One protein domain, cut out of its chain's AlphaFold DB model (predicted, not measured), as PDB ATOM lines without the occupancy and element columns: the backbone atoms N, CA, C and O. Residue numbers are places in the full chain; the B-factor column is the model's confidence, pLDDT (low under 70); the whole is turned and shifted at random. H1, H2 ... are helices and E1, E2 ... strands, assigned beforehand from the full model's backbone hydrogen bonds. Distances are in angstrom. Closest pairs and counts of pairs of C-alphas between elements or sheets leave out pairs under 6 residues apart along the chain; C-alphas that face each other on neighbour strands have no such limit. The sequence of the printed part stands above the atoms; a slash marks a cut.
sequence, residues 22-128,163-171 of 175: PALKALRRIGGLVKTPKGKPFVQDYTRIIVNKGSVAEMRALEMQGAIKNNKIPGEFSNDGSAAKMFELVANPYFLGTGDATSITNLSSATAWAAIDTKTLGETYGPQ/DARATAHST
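This is residues 22 to 128 and 163 to 171 of the 175 residues of an uncharacterized protein of viral metagenome (UniProt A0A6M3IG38). The domain has little regular structure: a small mixed sheet, order E2 E1 E3 E4, with H1 and H2 over one face, two layers amid long loops. Of 116 printed residues, 42 are in named elements, helices and strands mixed, in chain order H1 E1 H2 E2 E3 E4. It is compact, radius of gyration of the C-alphas 15.0 A, spanning 44 by 35 by 19 A.

H1, residues 22 to 31, begins at C-alpha 22 (30.691, -44.406, 23.239) and measures 14.2 A. E1 is residues 48 to 52, H2 56 to 69 with 20.1 A, E2 88 to 92, E3 113 to 116, and E4 167 to 170, ending at C-alpha 170 (29.954, -46.329, 36.510).

E2 and E1 are parallel, N 49 and O 88 2.8 A apart, within hydrogen-bond range; E1, H2, E2 form a strand-helix-strand unit, two parallel strands joined through a helix, with a right-handed crossover. E3 is antiparallel to E1, N 50 to O 114 2.8 A, and to E4, N 115 to O 168 2.8 A. H2's closest C-alpha pair with E1 is Glu 58 and Val 51, 5.9 A; H1's with E4 is Leu 27 and Ala 168, 7.8 A. H1 and H2 are apart; in both, every O i to N i+4 pair is within range.

The farthest C-alphas, of Lys 38 and Phe 77, are 44.4 A apart. Residues 129 to 162 are not printed, a gap of 8.4 A between C-alphas 128 and 163. Links H1 to E1, H2 to E2 and E2 to E3 are long. Confidence is under 70 in 31 residues, among them 96 to 110 and 119 to 128.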
ATOM      1  N   PRO A  22      31.210 -43.041  23.306       80.12
ATOM      2  CA  PRO A  22      30.691 -44.406  23.239       80.12
ATOM      3  C   PRO A  22      29.893 -44.813  24.483       80.12
ATOM      4  O   PRO A  22      28.855 -45.462  24.345       80.12
ATOM      5  N   ALA A  23      30.321 -44.391  25.678       79.31
ATOM      6  CA  ALA A  23      29.624 -44.682  26.929       79.31
ATOM      7  C   ALA A  23      28.241 -44.010  26.961       79.31
ATOM      8  O   ALA A  23      27.249 -44.642  27.313       79.31
ATOM      9  N   LEU A  24      28.138 -42.766  26.477       80.06
ATOM     10  CA  LEU A  24      26.863 -42.049  26.370       80.06
ATOM     11  C   LEU A  24      25.889 -42.721  25.385       80.06
ATOM     12  O   LEU A  24      24.679 -42.773  25.626       80.06
ATOM     13  N   LYS A  25      26.402 -43.260  24.270       80.94
ATOM     14  CA  LYS A  25      25.601 -44.047  23.320       80.94
ATOM     15  C   LYS A  25      25.152 -45.379  23.921       80.94
ATOM     16  O   LYS A  25      23.983 -45.739  23.776       80.94
ATOM     17  N   ALA A  26      26.060 -46.090  24.587       78.00
ATOM     18  CA  ALA A  26      25.773 -47.362  25.243       78.00
ATOM     19  C   ALA A  26      24.697 -47.195  26.323       78.00
ATOM     20  O   ALA A  26      23.696 -47.908  26.299       78.00
ATOM     21  N   LEU A  27      24.842 -46.177  27.173       78.94
ATOM     22  CA  LEU A  27      23.880 -45.812  28.207       78.94
ATOM     23  C   LEU A  27      22.462 -45.662  27.637       78.94
ATOM     24  O   LEU A  27      21.522 -46.293  28.111       78.94
ATOM     25  N   ARG A  28      22.297 -44.869  26.573       78.81
ATOM     26  CA  ARG A  28      20.975 -44.643  25.963       78.81
ATOM     27  C   ARG A  28      20.414 -45.878  25.274       78.81
ATOM     28  O   ARG A  28      19.202 -46.084  25.283       78.81
ATOM     29  N   ARG A  29      21.279 -46.709  24.693       77.19
ATOM     30  CA  ARG A  29      20.865 -47.985  24.104       77.19
ATOM     31  C   ARG A  29      20.334 -48.933  25.177       77.19
ATOM     32  O   ARG A  29      19.294 -49.542  24.957       77.19
ATOM     33  N   ILE A  30      21.013 -49.021  26.320       75.38
ATOM     34  CA  ILE A  30      20.617 -49.871  27.449       75.38
ATOM     35  C   ILE A  30      19.345 -49.342  28.115       75.38
ATOM     36  O   ILE A  30      18.430 -50.122  28.360       75.38
ATOM     37  N   GLY A  31      19.222 -48.024  28.307       72.19
ATOM     38  CA  GLY A  31      18.001 -47.413  28.842       72.19
ATOM     39  C   GLY A  31      16.751 -47.743  28.018       72.19
ATOM     40  O   GLY A  31      15.681 -47.969  28.574       72.19
ATOM     41  N   GLY A  32      16.885 -47.873  26.692       70.31
ATOM     42  CA  GLY A  32      15.799 -48.316  25.810       70.31
ATOM     43  C   GLY A  32      15.423 -49.803  25.931       70.31
ATOM     44  O   GLY A  32      14.362 -50.200  25.448       70.31
ATOM     45  N   LEU A  33      16.266 -50.630  26.558       72.88
ATOM     46  CA  LEU A  33      15.999 -52.051  26.812       72.88
ATOM     47  C   LEU A  33      15.245 -52.283  28.125       72.88
ATOM     48  O   LEU A  33      14.708 -53.377  28.331       72.88
ATOM     49  N   VAL A  34      15.179 -51.276  29.001       71.75
ATOM     50  CA  VAL A  34      14.465 -51.384  30.271       71.75
ATOM     51  C   VAL A  34      12.968 -51.528  30.003       71.75
ATOM     52  O   VAL A  34      12.374 -50.821  29.188       71.75
ATOM     53  N   LYS A  35      12.336 -52.483  30.687       72.12
ATOM     54  CA  LYS A  35      10.907 -52.772  30.547       72.12
ATOM     55  C   LYS A  35      10.158 -52.404  31.817       72.12
ATOM     56  O   LYS A  35      10.620 -52.608  32.937       72.12
ATOM     57  N   THR A  36       8.947 -51.898  31.627       68.06
ATOM     58  CA  THR A  36       7.958 -51.753  32.696       68.06
ATOM     59  C   THR A  36       7.549 -53.130  33.243       68.06
ATOM     60  O   THR A  36       7.698 -54.134  32.542       68.06
ATOM     61  N   PRO A  37       6.937 -53.212  34.441       63.59
ATOM     62  CA  PRO A  37       6.443 -54.482  34.991       63.59
ATOM     63  C   PRO A  37       5.413 -55.186  34.091       63.59
ATOM     64  O   PRO A  37       5.216 -56.390  34.188       63.59
ATOM     65  N   LYS A  38       4.769 -54.436  33.185       71.06
ATOM     66  CA  LYS A  38       3.818 -54.945  32.184       71.06
ATOM     67  C   LYS A  38       4.492 -55.363  30.866       71.06
ATOM     68  O   LYS A  38       3.805 -55.555  29.869       71.06
ATOM     69  N   GLY A  39       5.824 -55.423  30.822       68.50
ATOM     70  CA  GLY A  39       6.606 -55.832  29.651       68.50
ATOM     71  C   GLY A  39       6.713 -54.792  28.529       68.50
ATOM     72  O   GLY A  39       7.387 -55.054  27.534       68.50
ATOM     73  N   LYS A  40       6.095 -53.611  28.670       74.31
ATOM     74  CA  LYS A  40       6.225 -52.517  27.692       74.31
ATOM     75  C   LYS A  40       7.594 -51.842  27.820       74.31
ATOM     76  O   LYS A  40       8.060 -51.723  28.959       74.31
ATOM     77  N   PRO A  41       8.199 -51.357  26.719       70.31
ATOM     78  CA  PRO A  41       9.413 -50.550  26.781       70.31
ATOM     79  C   PRO A  41       9.213 -49.360  27.719       70.31
ATOM     80  O   PRO A  41       8.209 -48.650  27.622       70.31
ATOM     81  N   PHE A  42      10.142 -49.174  28.647       71.56
ATOM     82  CA  PHE A  42      10.217 -47.999  29.496       71.56
ATOM     83  C   PHE A  42      11.267 -47.080  28.879       71.56
ATOM     84  O   PHE A  42      12.456 -47.378  28.917       71.56
ATOM     85  N   VAL A  43      10.819 -46.012  28.221       72.00
ATOM     86  CA  VAL A  43      11.723 -45.107  27.507       72.00
ATOM     87  C   VAL A  43      12.426 -44.220  28.524       72.00
ATOM     88  O   VAL A  43      11.846 -43.245  28.991       72.00
ATOM     89  N   GLN A  44      13.664 -44.573  28.852       74.25
ATOM     90  CA  GLN A  44      14.529 -43.761  29.699       74.25
ATOM     91  C   GLN A  44      15.294 -42.754  28.852       74.25
ATOM     92  O   GLN A  44      15.920 -43.110  27.849       74.25
ATOM     93  N   ASP A  45      15.258 -41.493  29.258       77.56
ATOM     94  CA  ASP A  45      16.013 -40.413  28.630       77.56
ATOM     95  C   ASP A  45      16.952 -39.837  29.688       77.56
ATOM     96  O   ASP A  45      16.586 -38.939  30.435       77.56
ATOM     97  N   TYR A  46      18.170 -40.376  29.782       80.88
ATOM     98  CA  TYR A  46      19.181 -39.862  30.708       80.88
ATOM     99  C   TYR A  46      19.559 -38.425  30.328       80.88
ATOM    100  O   TYR A  46      20.345 -38.180  29.404       80.88
ATOM    101  N   THR A  47      18.933 -37.473  31.017       83.38
ATOM    102  CA  THR A  47      19.053 -36.033  30.788       83.38
ATOM    103  C   THR A  47      20.196 -35.426  31.577       83.38
ATOM    104  O   THR A  47      20.744 -34.416  31.140       83.38
ATOM    105  N   ARG A  48      20.565 -36.025  32.713       86.06
ATOM    106  CA  ARG A  48      21.536 -35.464  33.647       86.06
ATOM    107  C   ARG A  48      22.685 -36.428  33.888       86.06
ATOM    108  O   ARG A  48      22.449 -37.591  34.199       86.06
ATOM    109  N   ILE A  49      23.910 -35.926  33.781       87.06
ATOM    110  CA  ILE A  49      25.140 -36.623  34.161       87.06
ATOM    111  C   ILE A  49      25.671 -35.987  35.443       87.06
ATOM    112  O   ILE A  49      25.712 -34.766  35.574       87.06
ATOM    113  N   ILE A  50      26.059 -36.829  36.387       85.38
ATOM    114  CA  ILE A  50      26.532 -36.468  37.713       85.38
ATOM    115  C   ILE A  50      27.978 -36.938  37.831       85.38
ATOM    116  O   ILE A  50      28.284 -38.098  37.558       85.38
ATOM    117  N   VAL A  51      28.864 -36.028  38.222       85.38
ATOM    118  CA  VAL A  51      30.303 -36.277  38.369       85.38
ATOM    119  C   VAL A  51      30.836 -35.560  39.602       85.38
ATOM    120  O   VAL A  51      30.254 -34.578  40.072       85.38
ATOM    121  N   ASN A  52      31.976 -36.017  40.110       85.12
ATOM    122  CA  ASN A  52      32.711 -35.257  41.110       85.12
ATOM    123  C   ASN A  52      33.347 -34.011  40.470       85.12
ATOM    124  O   ASN A  52      33.864 -34.066  39.350       85.12
ATOM    125  N   LYS A  53      33.306 -32.881  41.171       85.06
ATOM    126  CA  LYS A  53      33.908 -31.633  40.694       85.06
ATOM    127  C   LYS A  53      35.439 -31.716  40.751       85.06
ATOM    128  O   LYS A  53      36.007 -32.211  41.716       85.06
ATOM    129  N   GLY A  54      36.105 -31.210  39.724       82.44
ATOM    130  CA  GLY A  54      37.543 -31.308  39.492       82.44
ATOM    131  C   GLY A  54      38.003 -32.669  38.960       82.44
ATOM    132  O   GLY A  54      39.205 -32.894  38.854       82.44
ATOM    133  N   SER A  55      37.081 -33.585  38.649       81.50
ATOM    134  CA  SER A  55      37.421 -34.934  38.190       81.50
ATOM    135  C   SER A  55      37.752 -34.986  36.695       81.50
ATOM    136  O   SER A  55      37.358 -34.118  35.914       81.50
ATOM    137  N   VAL A  56      38.435 -36.056  36.274       83.44
ATOM    138  CA  VAL A  56      38.693 -36.333  34.850       83.44
ATOM    139  C   VAL A  56      37.371 -36.517  34.099       83.44
ATOM    140  O   VAL A  56      37.228 -36.046  32.970       83.44
ATOM    141  N   ALA A  57      36.377 -37.133  34.748       83.50
ATOM    142  CA  ALA A  57      35.028 -37.255  34.209       83.50
ATOM    143  C   ALA A  57      34.363 -35.884  33.973       83.50
ATOM    144  O   ALA A  57      33.738 -35.696  32.933       83.50
ATOM    145  N   GLU A  58      34.529 -34.899  34.866       88.50
ATOM    146  CA  GLU A  58      34.001 -33.541  34.648       88.50
ATOM    147  C   GLU A  58      34.639 -32.871  33.430       88.50
ATOM    148  O   GLU A  58      33.923 -32.364  32.565       88.50
ATOM    149  N   MET A  59      35.970 -32.908  33.324       89.50
ATOM    150  CA  MET A  59      36.681 -32.322  32.183       89.50
ATOM    151  C   MET A  59      36.204 -32.943  30.870       89.50
ATOM    152  O   MET A  59      35.872 -32.232  29.920       89.50
ATOM    153  N   ARG A  60      36.062 -34.272  30.848       88.38
ATOM    154  CA  ARG A  60      35.580 -34.985  29.668       88.38
ATOM    155  C   ARG A  60      34.116 -34.684  29.350       88.38
ATOM    156  O   ARG A  60      33.755 -34.539  28.184       88.38
ATOM    157  N   ALA A  61      33.267 -34.536  30.365       88.44
ATOM    158  CA  ALA A  61      31.874 -34.142  30.186       88.44
ATOM    159  C   ALA A  61      31.747 -32.749  29.550       88.44
ATOM    160  O   ALA A  61      30.935 -32.566  28.639       88.44
ATOM    161  N   LEU A  62      32.572 -31.792  29.983       91.12
ATOM    162  CA  LEU A  62      32.617 -30.441  29.421       91.12
ATOM    163  C   LEU A  62      33.087 -30.446  27.958       91.12
ATOM    164  O   LEU A  62      32.471 -29.791  27.114       91.12
ATOM    165  N   GLU A  63      34.121 -31.227  27.629       88.06
ATOM    166  CA  GLU A  63      34.575 -31.415  26.243       88.06
ATOM    167  C   GLU A  63      33.457 -31.970  25.351       88.06
ATOM    168  O   GLU A  63      33.191 -31.442  24.266       88.06
ATOM    169  N   MET A  64      32.757 -33.006  25.824       88.56
ATOM    170  CA  MET A  64      31.637 -33.598  25.096       88.56
ATOM    171  C   MET A  64      30.495 -32.606  24.894       88.56
ATOM    172  O   MET A  64      29.953 -32.525  23.794       88.56
ATOM    173  N   GLN A  65      30.137 -31.826  25.919       89.69
ATOM    174  CA  GLN A  65      29.121 -30.781  25.793       89.69
ATOM    175  C   GLN A  65      29.503 -29.743  24.734       89.69
ATOM    176  O   GLN A  65      28.659 -29.358  23.923       89.69
ATOM    177  N   GLY A  66      30.772 -29.322  24.699       88.12
ATOM    178  CA  GLY A  66      31.283 -28.400  23.688       88.12
ATOM    179  C   GLY A  66      31.181 -28.962  22.267       88.12
ATOM    180  O   GLY A  66      30.692 -28.283  21.365       88.12
ATOM    181  N   ALA A  67      31.589 -30.216  22.065       87.25
ATOM    182  CA  ALA A  67      31.516 -30.878  20.763       87.25
ATOM    183  C   ALA A  67      30.065 -31.119  20.308       87.25
ATOM    184  O   ALA A  67      29.706 -30.739  19.192       87.25
ATOM    185  N   ILE A  68      29.203 -31.643  21.189       87.62
ATOM    186  CA  ILE A  68      27.784 -31.913  20.897       87.62
ATOM    187  C   ILE A  68      27.038 -30.619  20.554       87.62
ATOM    188  O   ILE A  68      26.265 -30.605  19.598       87.62
ATOM    189  N   LYS A  69      27.298 -29.516  21.269       86.69
ATOM    190  CA  LYS A  69      26.695 -28.206  20.972       86.69
ATOM    191  C   LYS A  69      27.040 -27.706  19.565       86.69
ATOM    192  O   LYS A  69      26.228 -27.032  18.940       86.69
ATOM    193  N   ASN A  70      28.217 -28.066  19.062       85.44
ATOM    194  CA  ASN A  70      28.667 -27.745  17.709       85.44
ATOM    195  C   ASN A  70      28.274 -28.817  16.674       85.44
ATOM    196  O   ASN A  70      28.785 -28.790  15.557       85.44
ATOM    197  N   ASN A  71      27.391 -29.758  17.033       84.31
ATOM    198  CA  ASN A  71      27.007 -30.920  16.228       84.31
ATOM    199  C   ASN A  71      28.188 -31.803  15.792       84.31
ATOM    200  O   ASN A  71      28.069 -32.512  14.801       84.31
ATOM    201  N   LYS A  72      29.300 -31.806  16.534       86.25
ATOM    202  CA  LYS A  72      30.483 -32.627  16.240       86.25
ATOM    203  C   LYS A  72      30.576 -33.827  17.162       86.25
ATOM    204  O   LYS A  72      30.142 -33.776  18.316       86.25
ATOM    205  N   ILE A  73      31.192 -34.893  16.669       84.69
ATOM    206  CA  ILE A  73      31.527 -36.058  17.482       84.69
ATOM    207  C   ILE A  73      32.692 -35.700  18.429       84.69
ATOM    208  O   ILE A  73      33.750 -35.277  17.962       84.69
ATOM    209  N   PRO A  74      32.530 -35.844  19.760       83.19
ATOM    210  CA  PRO A  74      33.627 -35.627  20.698       83.19
ATOM    211  C   PRO A  74      34.806 -36.568  20.414       83.19
ATOM    212  O   PRO A  74      34.614 -37.773  20.287       83.19
ATOM    213  N   GLY A  75      36.025 -36.025  20.355       80.56
ATOM    214  CA  GLY A  75      37.252 -36.805  20.144       80.56
ATOM    215  C   GLY A  75      37.597 -37.113  18.683       80.56
ATOM    216  O   GLY A  75      38.650 -37.693  18.435       80.56
ATOM    217  N   GLU A  76      36.771 -36.693  17.722       80.44
ATOM    218  CA  GLU A  76      37.061 -36.830  16.294       80.44
ATOM    219  C   GLU A  76      37.387 -35.474  15.649       80.44
ATOM    220  O   GLU A  76      36.861 -34.429  16.033       80.44
ATOM    221  N   PHE A  77      38.266 -35.495  14.641       75.44
ATOM    222  CA  PHE A  77      38.563 -34.334  13.788       75.44
ATOM    223  C   PHE A  77      37.616 -34.224  12.581       75.44
ATOM    224  O   PHE A  77      37.653 -33.226  11.859       75.44
ATOM    225  N   SER A  78      36.786 -35.244  12.347       75.44
ATOM    226  CA  SER A  78      35.744 -35.240  11.322       75.44
ATOM    227  C   SER A  78      34.673 -34.188  11.662       75.44
ATOM    228  O   SER A  78      34.420 -33.867  12.823       75.44
ATOM    229  N   ASN A  79      34.023 -33.621  10.642       73.44
ATOM    230  CA  ASN A  79      32.841 -32.763  10.828       73.44
ATOM    231  C   ASN A  79      31.542 -33.588  10.783       73.44
ATOM    232  O   ASN A  79      30.497 -33.089  10.365       73.44
ATOM    233  N   ASP A  80      31.615 -34.852  11.195       78.19
ATOM    234  CA  ASP A  80      30.456 -35.728  11.219       78.19
ATOM    235  C   ASP A  80      29.515 -35.346  12.368       78.19
ATOM    236  O   ASP A  80      29.930 -34.914  13.449       78.19
ATOM    237  N   GLY A  81      28.217 -35.499  12.108       72.88
ATOM    238  CA  GLY A  81      27.155 -35.141  13.038       72.88
ATOM    239  C   GLY A  81      27.170 -35.990  14.311       72.88
ATOM    240  O   GLY A  81      27.183 -37.222  14.252       72.88
ATOM    241  N   SER A  82      27.078 -35.355  15.481       80.19
ATOM    242  CA  SER A  82      26.807 -36.085  16.726       80.19
ATOM    243  C   SER A  82      25.379 -36.640  16.745       80.19
ATOM    244  O   SER A  82      24.407 -35.906  16.581       80.19
ATOM    245  N   ALA A  83      25.241 -37.936  17.027       74.88
ATOM    246  CA  ALA A  83      23.948 -38.585  17.261       74.88
ATOM    247  C   ALA A  83      23.501 -38.504  18.735       74.88
ATOM    248  O   ALA A  83      22.399 -38.936  19.083       74.88
ATOM    249  N   ALA A  84      24.353 -37.996  19.633       76.19
ATOM    250  CA  ALA A  84      24.006 -37.864  21.039       76.19
ATOM    251  C   ALA A  84      23.307 -36.525  21.303       76.19
ATOM    252  O   ALA A  84      23.896 -35.464  21.131       76.19
ATOM    253  N   LYS A  85      22.073 -36.579  21.820       81.19
ATOM    254  CA  LYS A  85      21.418 -35.441  22.483       81.19
ATOM    255  C   LYS A  85      22.292 -34.847  23.594       81.19
ATOM    256  O   LYS A  85      22.990 -35.592  24.289       81.19
ATOM    257  N   MET A  86      22.137 -33.545  23.811       83.69
ATOM    258  CA  MET A  86      22.717 -32.808  24.934       83.69
ATOM    259  C   MET A  86      22.261 -33.377  26.288       83.69
ATOM    260  O   MET A  86      21.163 -33.927  26.397       83.69
ATOM    261  N   PHE A  87      23.103 -33.229  27.308       87.50
ATOM    262  CA  PHE A  87      22.814 -33.567  28.702       87.50
ATOM    263  C   PHE A  87      23.185 -32.391  29.615       87.50
ATOM    264  O   PHE A  87      24.053 -31.584  29.281       87.50
ATOM    265  N   GLU A  88      22.537 -32.304  30.771       89.69
ATOM    266  CA  GLU A  88      22.889 -31.403  31.868       89.69
ATOM    267  C   GLU A  88      24.023 -32.022  32.695       89.69
ATOM    268  O   GLU A  88      23.972 -33.208  33.022       89.69
ATOM    269  N   LEU A  89      25.041 -31.232  33.037       88.69
ATOM    270  CA  LEU A  89      26.148 -31.669  33.884       88.69
ATOM    271  C   LEU A  89      25.949 -31.141  35.305       88.69
ATOM    272  O   LEU A  89      25.869 -29.932  35.508       88.69
ATOM    273  N   VAL A  90      25.918 -32.043  36.283       88.06
ATOM    274  CA  VAL A  90      25.911 -31.716  37.710       88.06
ATOM    275  C   VAL A  90      27.233 -32.159  38.317       88.06
ATOM    276  O   VAL A  90      27.463 -33.344  38.553       88.06
ATOM    277  N   ALA A  91      28.102 -31.184  38.571       85.56
ATOM    278  CA  ALA A  91      29.381 -31.390  39.231       85.56
ATOM    279  C   ALA A  91      29.311 -30.917  40.687       85.56
ATOM    280  O   ALA A  91      28.995 -29.754  40.953       85.56
ATOM    281  N   ASN A  92      29.617 -31.801  41.637       82.00
ATOM    282  CA  ASN A  92      29.618 -31.477  43.065       82.00
ATOM    283  C   ASN A  92      30.916 -31.978  43.723       82.00
ATOM    284  O   ASN A  92      31.238 -33.154  43.565       82.00
ATOM    285  N   PRO A  93      31.660 -31.129  44.460       79.31
ATOM    286  CA  PRO A  93      32.885 -31.545  45.152       79.31
ATOM    287  C   PRO A  93      32.631 -32.467  46.355       79.31
ATOM    288  O   PRO A  93      33.567 -33.070  46.869       79.31
ATOM    289  N   TYR A  94      31.386 -32.560  46.834       72.31
ATOM    290  CA  TYR A  94      31.022 -33.340  48.019       72.31
ATOM    291  C   TYR A  94      30.619 -34.785  47.711       72.31
ATOM    292  O   TYR A  94      30.193 -35.494  48.620       72.31
ATOM    293  N   PHE A  95      30.776 -35.264  46.470       71.56
ATOM    294  CA  PHE A  95      30.649 -36.694  46.152       71.56
ATOM    295  C   PHE A  95      31.892 -37.477  46.604       71.56
ATOM    296  O   PHE A  95      32.572 -38.147  45.828       71.56
ATOM    297  N   LEU A  96      32.207 -37.336  47.890       56.00
ATOM    298  CA  LEU A  96      33.323 -37.963  48.575       56.00
ATOM    299  C   LEU A  96      32.826 -39.294  49.139       56.00
ATOM    300  O   LEU A  96      31.838 -39.354  49.865       56.00
ATOM    301  N   GLY A  97      33.485 -40.372  48.734       54.88
ATOM    302  CA  GLY A  97      32.990 -41.733  48.890       54.88
ATOM    303  C   GLY A  97      32.793 -42.141  50.339       54.88
ATOM    304  O   GLY A  97      33.752 -42.357  51.072       54.88
ATOM    305  N   THR A  98      31.544 -42.355  50.730       46.41
ATOM    306  CA  THR A  98      31.212 -43.172  51.895       46.41
ATOM    307  C   THR A  98      31.133 -44.630  51.455       46.41
ATOM    308  O   THR A  98      30.038 -45.100  51.188       46.41
ATOM    309  N   GLY A  99      32.282 -45.304  51.318       46.22
ATOM    310  CA  GLY A  99      32.495 -46.770  51.376       46.22
ATOM    311  C   GLY A  99      31.685 -47.748  50.497       46.22
ATOM    312  O   GLY A  99      32.108 -48.889  50.355       46.22
ATOM    313  N   ASP A 100      30.565 -47.355  49.900       52.03
ATOM    314  CA  ASP A 100      29.616 -48.231  49.221       52.03
ATOM    315  C   ASP A 100      29.648 -47.964  47.717       52.03
ATOM    316  O   ASP A 100      29.232 -46.903  47.246       52.03
ATOM    317  N   ALA A 101      30.200 -48.913  46.964       50.06
ATOM    318  CA  ALA A 101      30.385 -48.829  45.517       50.06
ATOM    319  C   ALA A 101      29.068 -48.845  44.716       50.06
ATOM    320  O   ALA A 101      29.105 -48.657  43.503       50.06
ATOM    321  N   THR A 102      27.922 -49.068  45.370       50.28
ATOM    322  CA  THR A 102      26.600 -49.117  44.724       50.28
ATOM    323  C   THR A 102      25.824 -47.800  44.798       50.28
ATOM    324  O   THR A 102      24.780 -47.654  44.160       50.28
ATOM    325  N   SER A 103      26.328 -46.816  45.549       55.16
ATOM    326  CA  SER A 103      25.654 -45.530  45.707       55.16
ATOM    327  C   SER A 103      26.017 -44.541  44.599       55.16
ATOM    328  O   SER A 103      27.191 -44.274  44.346       55.16
ATOM    329  N   ILE A 104      25.005 -43.869  44.034       56.75
ATOM    330  CA  ILE A 104      25.173 -42.714  43.128       56.75
ATOM    331  C   ILE A 104      25.917 -41.535  43.777       56.75
ATOM    332  O   ILE A 104      26.354 -40.625  43.078       56.75
ATOM    333  N   THR A 105      26.044 -41.526  45.110       53.91
ATOM    334  CA  THR A 105      26.812 -40.521  45.858       53.91
ATOM    335  C   THR A 105      28.287 -40.890  46.008       53.91
ATOM    336  O   THR A 105      29.090 -40.030  46.368       53.91
ATOM    337  N   ASN A 106      28.672 -42.134  45.705       61.81
ATOM    338  CA  ASN A 106      30.056 -42.589  45.770       61.81
ATOM    339  C   ASN A 106      30.760 -42.422  44.416       61.81
ATOM    340  O   ASN A 106      31.205 -43.380  43.787       61.81
ATOM    341  N   LEU A 107      30.889 -41.168  43.981       67.19
ATOM    342  CA  LEU A 107      31.694 -40.783  42.815       67.19
ATOM    343  C   LEU A 107      33.109 -40.372  43.250       67.19
ATOM    344  O   LEU A 107      33.664 -39.380  42.785       67.19
ATOM    345  N   SER A 108      33.689 -41.126  44.187       64.50
ATOM    346  CA  SER A 108      34.995 -40.811  44.778       64.50
ATOM    347  C   SER A 108      36.164 -40.999  43.815       64.50
ATOM    348  O   SER A 108      37.188 -40.331  43.956       64.50
ATOM    349  N   SER A 109      36.014 -41.878  42.823       69.06
ATOM    350  CA  SER A 109      37.002 -42.049  41.759       69.06
ATOM    351  C   SER A 109      36.956 -40.877  40.779       69.06
ATOM    352  O   SER A 109      35.886 -40.434  40.367       69.06
ATOM    353  N   ALA A 110      38.128 -40.428  40.324       69.88
ATOM    354  CA  ALA A 110      38.251 -39.373  39.316       69.88
ATOM    355  C   ALA A 110      37.621 -39.739  37.953       69.88
ATOM    356  O   ALA A 110      37.412 -38.853  37.120       69.88
ATOM    357  N   THR A 111      37.332 -41.023  37.718       72.38
ATOM    358  CA  THR A 111      36.692 -41.546  36.501       72.38
ATOM    359  C   THR A 111      35.231 -41.949  36.703       72.38
ATOM    360  O   THR A 111      34.560 -42.279  35.724       72.38
ATOM    361  N   ALA A 112      34.723 -41.917  37.940       75.62
ATOM    362  CA  ALA A 112      33.354 -42.313  38.234       75.62
ATOM    363  C   ALA A 112      32.346 -41.274  37.735       75.62
ATOM    364  O   ALA A 112      32.556 -40.061  37.826       75.62
ATOM    365  N   TRP A 113      31.215 -41.765  37.239       79.75
ATOM    366  CA  TRP A 113      30.110 -40.938  36.777       79.75
ATOM    367  C   TRP A 113      28.777 -41.651  36.987       79.75
ATOM    368  O   TRP A 113      28.693 -42.878  37.014       79.75
ATOM    369  N   ALA A 114      27.712 -40.872  37.118       80.81
ATOM    370  CA  ALA A 114      26.347 -41.371  37.156       80.81
ATOM    371  C   ALA A 114      25.469 -40.601  36.177       80.81
ATOM    372  O   ALA A 114      25.797 -39.495  35.755       80.81
ATOM    373  N   ALA A 115      24.343 -41.187  35.801       80.94
ATOM    374  CA  ALA A 115      23.339 -40.543  34.984       80.94
ATOM    375  C   ALA A 115      21.944 -40.815  35.537       80.94
ATOM    376  O   ALA A 115      21.647 -41.912  36.008       80.94
ATOM    377  N   ILE A 116      21.091 -39.798  35.479       80.06
ATOM    378  CA  ILE A 116      19.711 -39.864  35.951       80.06
ATOM    379  C   ILE A 116      18.797 -39.346  34.847       80.06
ATOM    380  O   ILE A 116      19.068 -38.320  34.215       80.06
ATOM    381  N   ASP A 117      17.707 -40.067  34.617       77.12
ATOM    382  CA  ASP A 117      16.574 -39.559  33.859       77.12
ATOM    383  C   ASP A 117      15.702 -38.699  34.779       77.12
ATOM    384  O   ASP A 117      15.036 -39.196  35.684       77.12
ATOM    385  N   THR A 118      15.720 -37.385  34.557       73.75
ATOM    386  CA  THR A 118      14.952 -36.442  35.376       73.75
ATOM    387  C   THR A 118      13.482 -36.342  34.980       73.75
ATOM    388  O   THR A 118      12.706 -35.742  35.716       73.75
ATOM    389  N   LYS A 119      13.077 -36.884  33.825       69.50
ATOM    390  CA  LYS A 119      11.684 -36.827  33.347       69.50
ATOM    391  C   LYS A 119      10.823 -37.914  33.966       69.50
ATOM    392  O   LYS A 119       9.608 -37.763  34.043       69.50
ATOM    393  N   THR A 120      11.449 -39.009  34.381       63.84
ATOM    394  CA  THR A 120      10.785 -40.113  35.075       63.84
ATOM    395  C   THR A 120      10.809 -39.948  36.593       63.84
ATOM    396  O   THR A 120      10.293 -40.814  37.284       63.84
ATOM    397  N   LEU A 121      11.333 -38.831  37.119       61.81
ATOM    398  CA  LEU A 121      11.232 -38.467  38.533       61.81
ATOM    399  C   LEU A 121       9.833 -37.910  38.828       61.81
ATOM    400  O   LEU A 121       9.469 -36.833  38.359       61.81
ATOM    401  N   GLY A 122       9.048 -38.637  39.612       58.50
ATOM    402  CA  GLY A 122       7.732 -38.213  40.075       58.50
ATOM    403  C   GLY A 122       7.284 -39.014  41.294       58.50
ATOM    404  O   GLY A 122       7.989 -39.895  41.776       58.50
ATOM    405  N   GLU A 123       6.066 -38.772  41.770       53.31
ATOM    406  CA  GLU A 123       5.515 -39.439  42.966       53.31
ATOM    407  C   GLU A 123       5.362 -40.965  42.828       53.31
ATOM    408  O   GLU A 123       5.031 -41.649  43.788       53.31
ATOM    409  N   THR A 124       5.579 -41.526  41.635       56.12
ATOM    410  CA  THR A 124       5.488 -42.972  41.352       56.12
ATOM    411  C   THR A 124       6.841 -43.604  41.004       56.12
ATOM    412  O   THR A 124       6.983 -44.820  41.097       56.12
ATOM    413  N   TYR A 125       7.838 -42.807  40.607       55.41
ATOM    414  CA  TYR A 125       9.096 -43.290  40.034       55.41
ATOM    415  C   TYR A 125      10.261 -42.380  40.463       55.41
ATOM    416  O   TYR A 125      10.160 -41.161  40.373       55.41
ATOM    417  N   GLY A 126      11.366 -42.968  40.925       53.22
ATOM    418  CA  GLY A 126      12.540 -42.246  41.437       53.22
ATOM    419  C   GLY A 126      12.713 -42.339  42.960       53.22
ATOM    420  O   GLY A 126      11.931 -43.020  43.625       53.22
ATOM    421  N   PRO A 127      13.762 -41.707  43.522       54.47
ATOM    422  CA  PRO A 127      13.947 -41.614  44.963       54.47
ATOM    423  C   PRO A 127      12.813 -40.792  45.573       54.47
ATOM    424  O   PRO A 127      12.679 -39.597  45.308       54.47
ATOM    425  N   GLN A 128      11.974 -41.454  46.360       57.22
ATOM    426  CA  GLN A 128      10.799 -40.844  46.959       57.22
ATOM    427  C   GLN A 128      11.136 -40.351  48.358       57.22
ATOM    428  O   GLN A 128      11.340 -41.148  49.277       57.22
ATOM    429  N   ASP A 163      12.461 -46.548  42.979       59.34
ATOM    430  CA  ASP A 163      12.644 -47.123  41.650       59.34
ATOM    431  C   ASP A 163      13.996 -46.693  41.070       59.34
ATOM    432  O   ASP A 163      14.143 -45.599  40.519       59.34
ATOM    433  N   ALA A 164      14.988 -47.574  41.192       63.38
ATOM    434  CA  ALA A 164      16.346 -47.350  40.701       63.38
ATOM    435  C   ALA A 164      16.490 -47.509  39.177       63.38
ATOM    436  O   ALA A 164      17.578 -47.314  38.647       63.38
ATOM    437  N   ARG A 165      15.428 -47.856  38.433       68.25
ATOM    438  CA  ARG A 165      15.549 -48.060  36.979       68.25
ATOM    439  C   ARG A 165      15.995 -46.789  36.260       68.25
ATOM    440  O   ARG A 165      16.712 -46.896  35.275       68.25
ATOM    441  N   ALA A 166      15.592 -45.612  36.737       71.19
ATOM    442  CA  ALA A 166      15.912 -44.317  36.127       71.19
ATOM    443  C   ALA A 166      17.349 -43.821  36.398       71.19
ATOM    444  O   ALA A 166      17.698 -42.711  35.989       71.19
ATOM    445  N   THR A 167      18.179 -44.609  37.088       74.00
ATOM    446  CA  THR A 167      19.564 -44.255  37.404       74.00
ATOM    447  C   THR A 167      20.540 -45.247  36.777       74.00
ATOM    448  O   THR A 167      20.266 -46.435  36.632       74.00
ATOM    449  N   ALA A 168      21.700 -44.743  36.375       76.56
ATOM    450  CA  ALA A 168      22.832 -45.531  35.914       76.56
ATOM    451  C   ALA A 168      24.103 -44.972  36.546       76.56
ATOM    452  O   ALA A 168      24.195 -43.771  36.797       76.56
ATOM    453  N   HIS A 169      25.085 -45.824  36.811       76.06
ATOM    454  CA  HIS A 169      26.364 -45.394  37.362       76.06
ATOM    455  C   HIS A 169      27.503 -46.259  36.835       76.06
ATOM    456  O   HIS A 169      27.304 -47.395  36.411       76.06
ATOM    457  N   SER A 170      28.699 -45.690  36.863       73.50
ATOM    458  CA  SER A 170      29.954 -46.329  36.510       73.50
ATOM    459  C   SER A 170      31.008 -45.875  37.511       73.50
ATOM    460  O   SER A 170      31.140 -44.686  37.804       73.50
ATOM    461  N   THR A 171      31.765 -46.830  38.044       70.12
ATOM    462  CA  THR A 171      32.874 -46.546  38.963       70.12
ATOM    463  C   THR A 171      34.186 -46.256  38.222       70.12
ATOM    464  O   THR A 171      35.179 -45.901  38.854       70.12
TER     465      THR A 171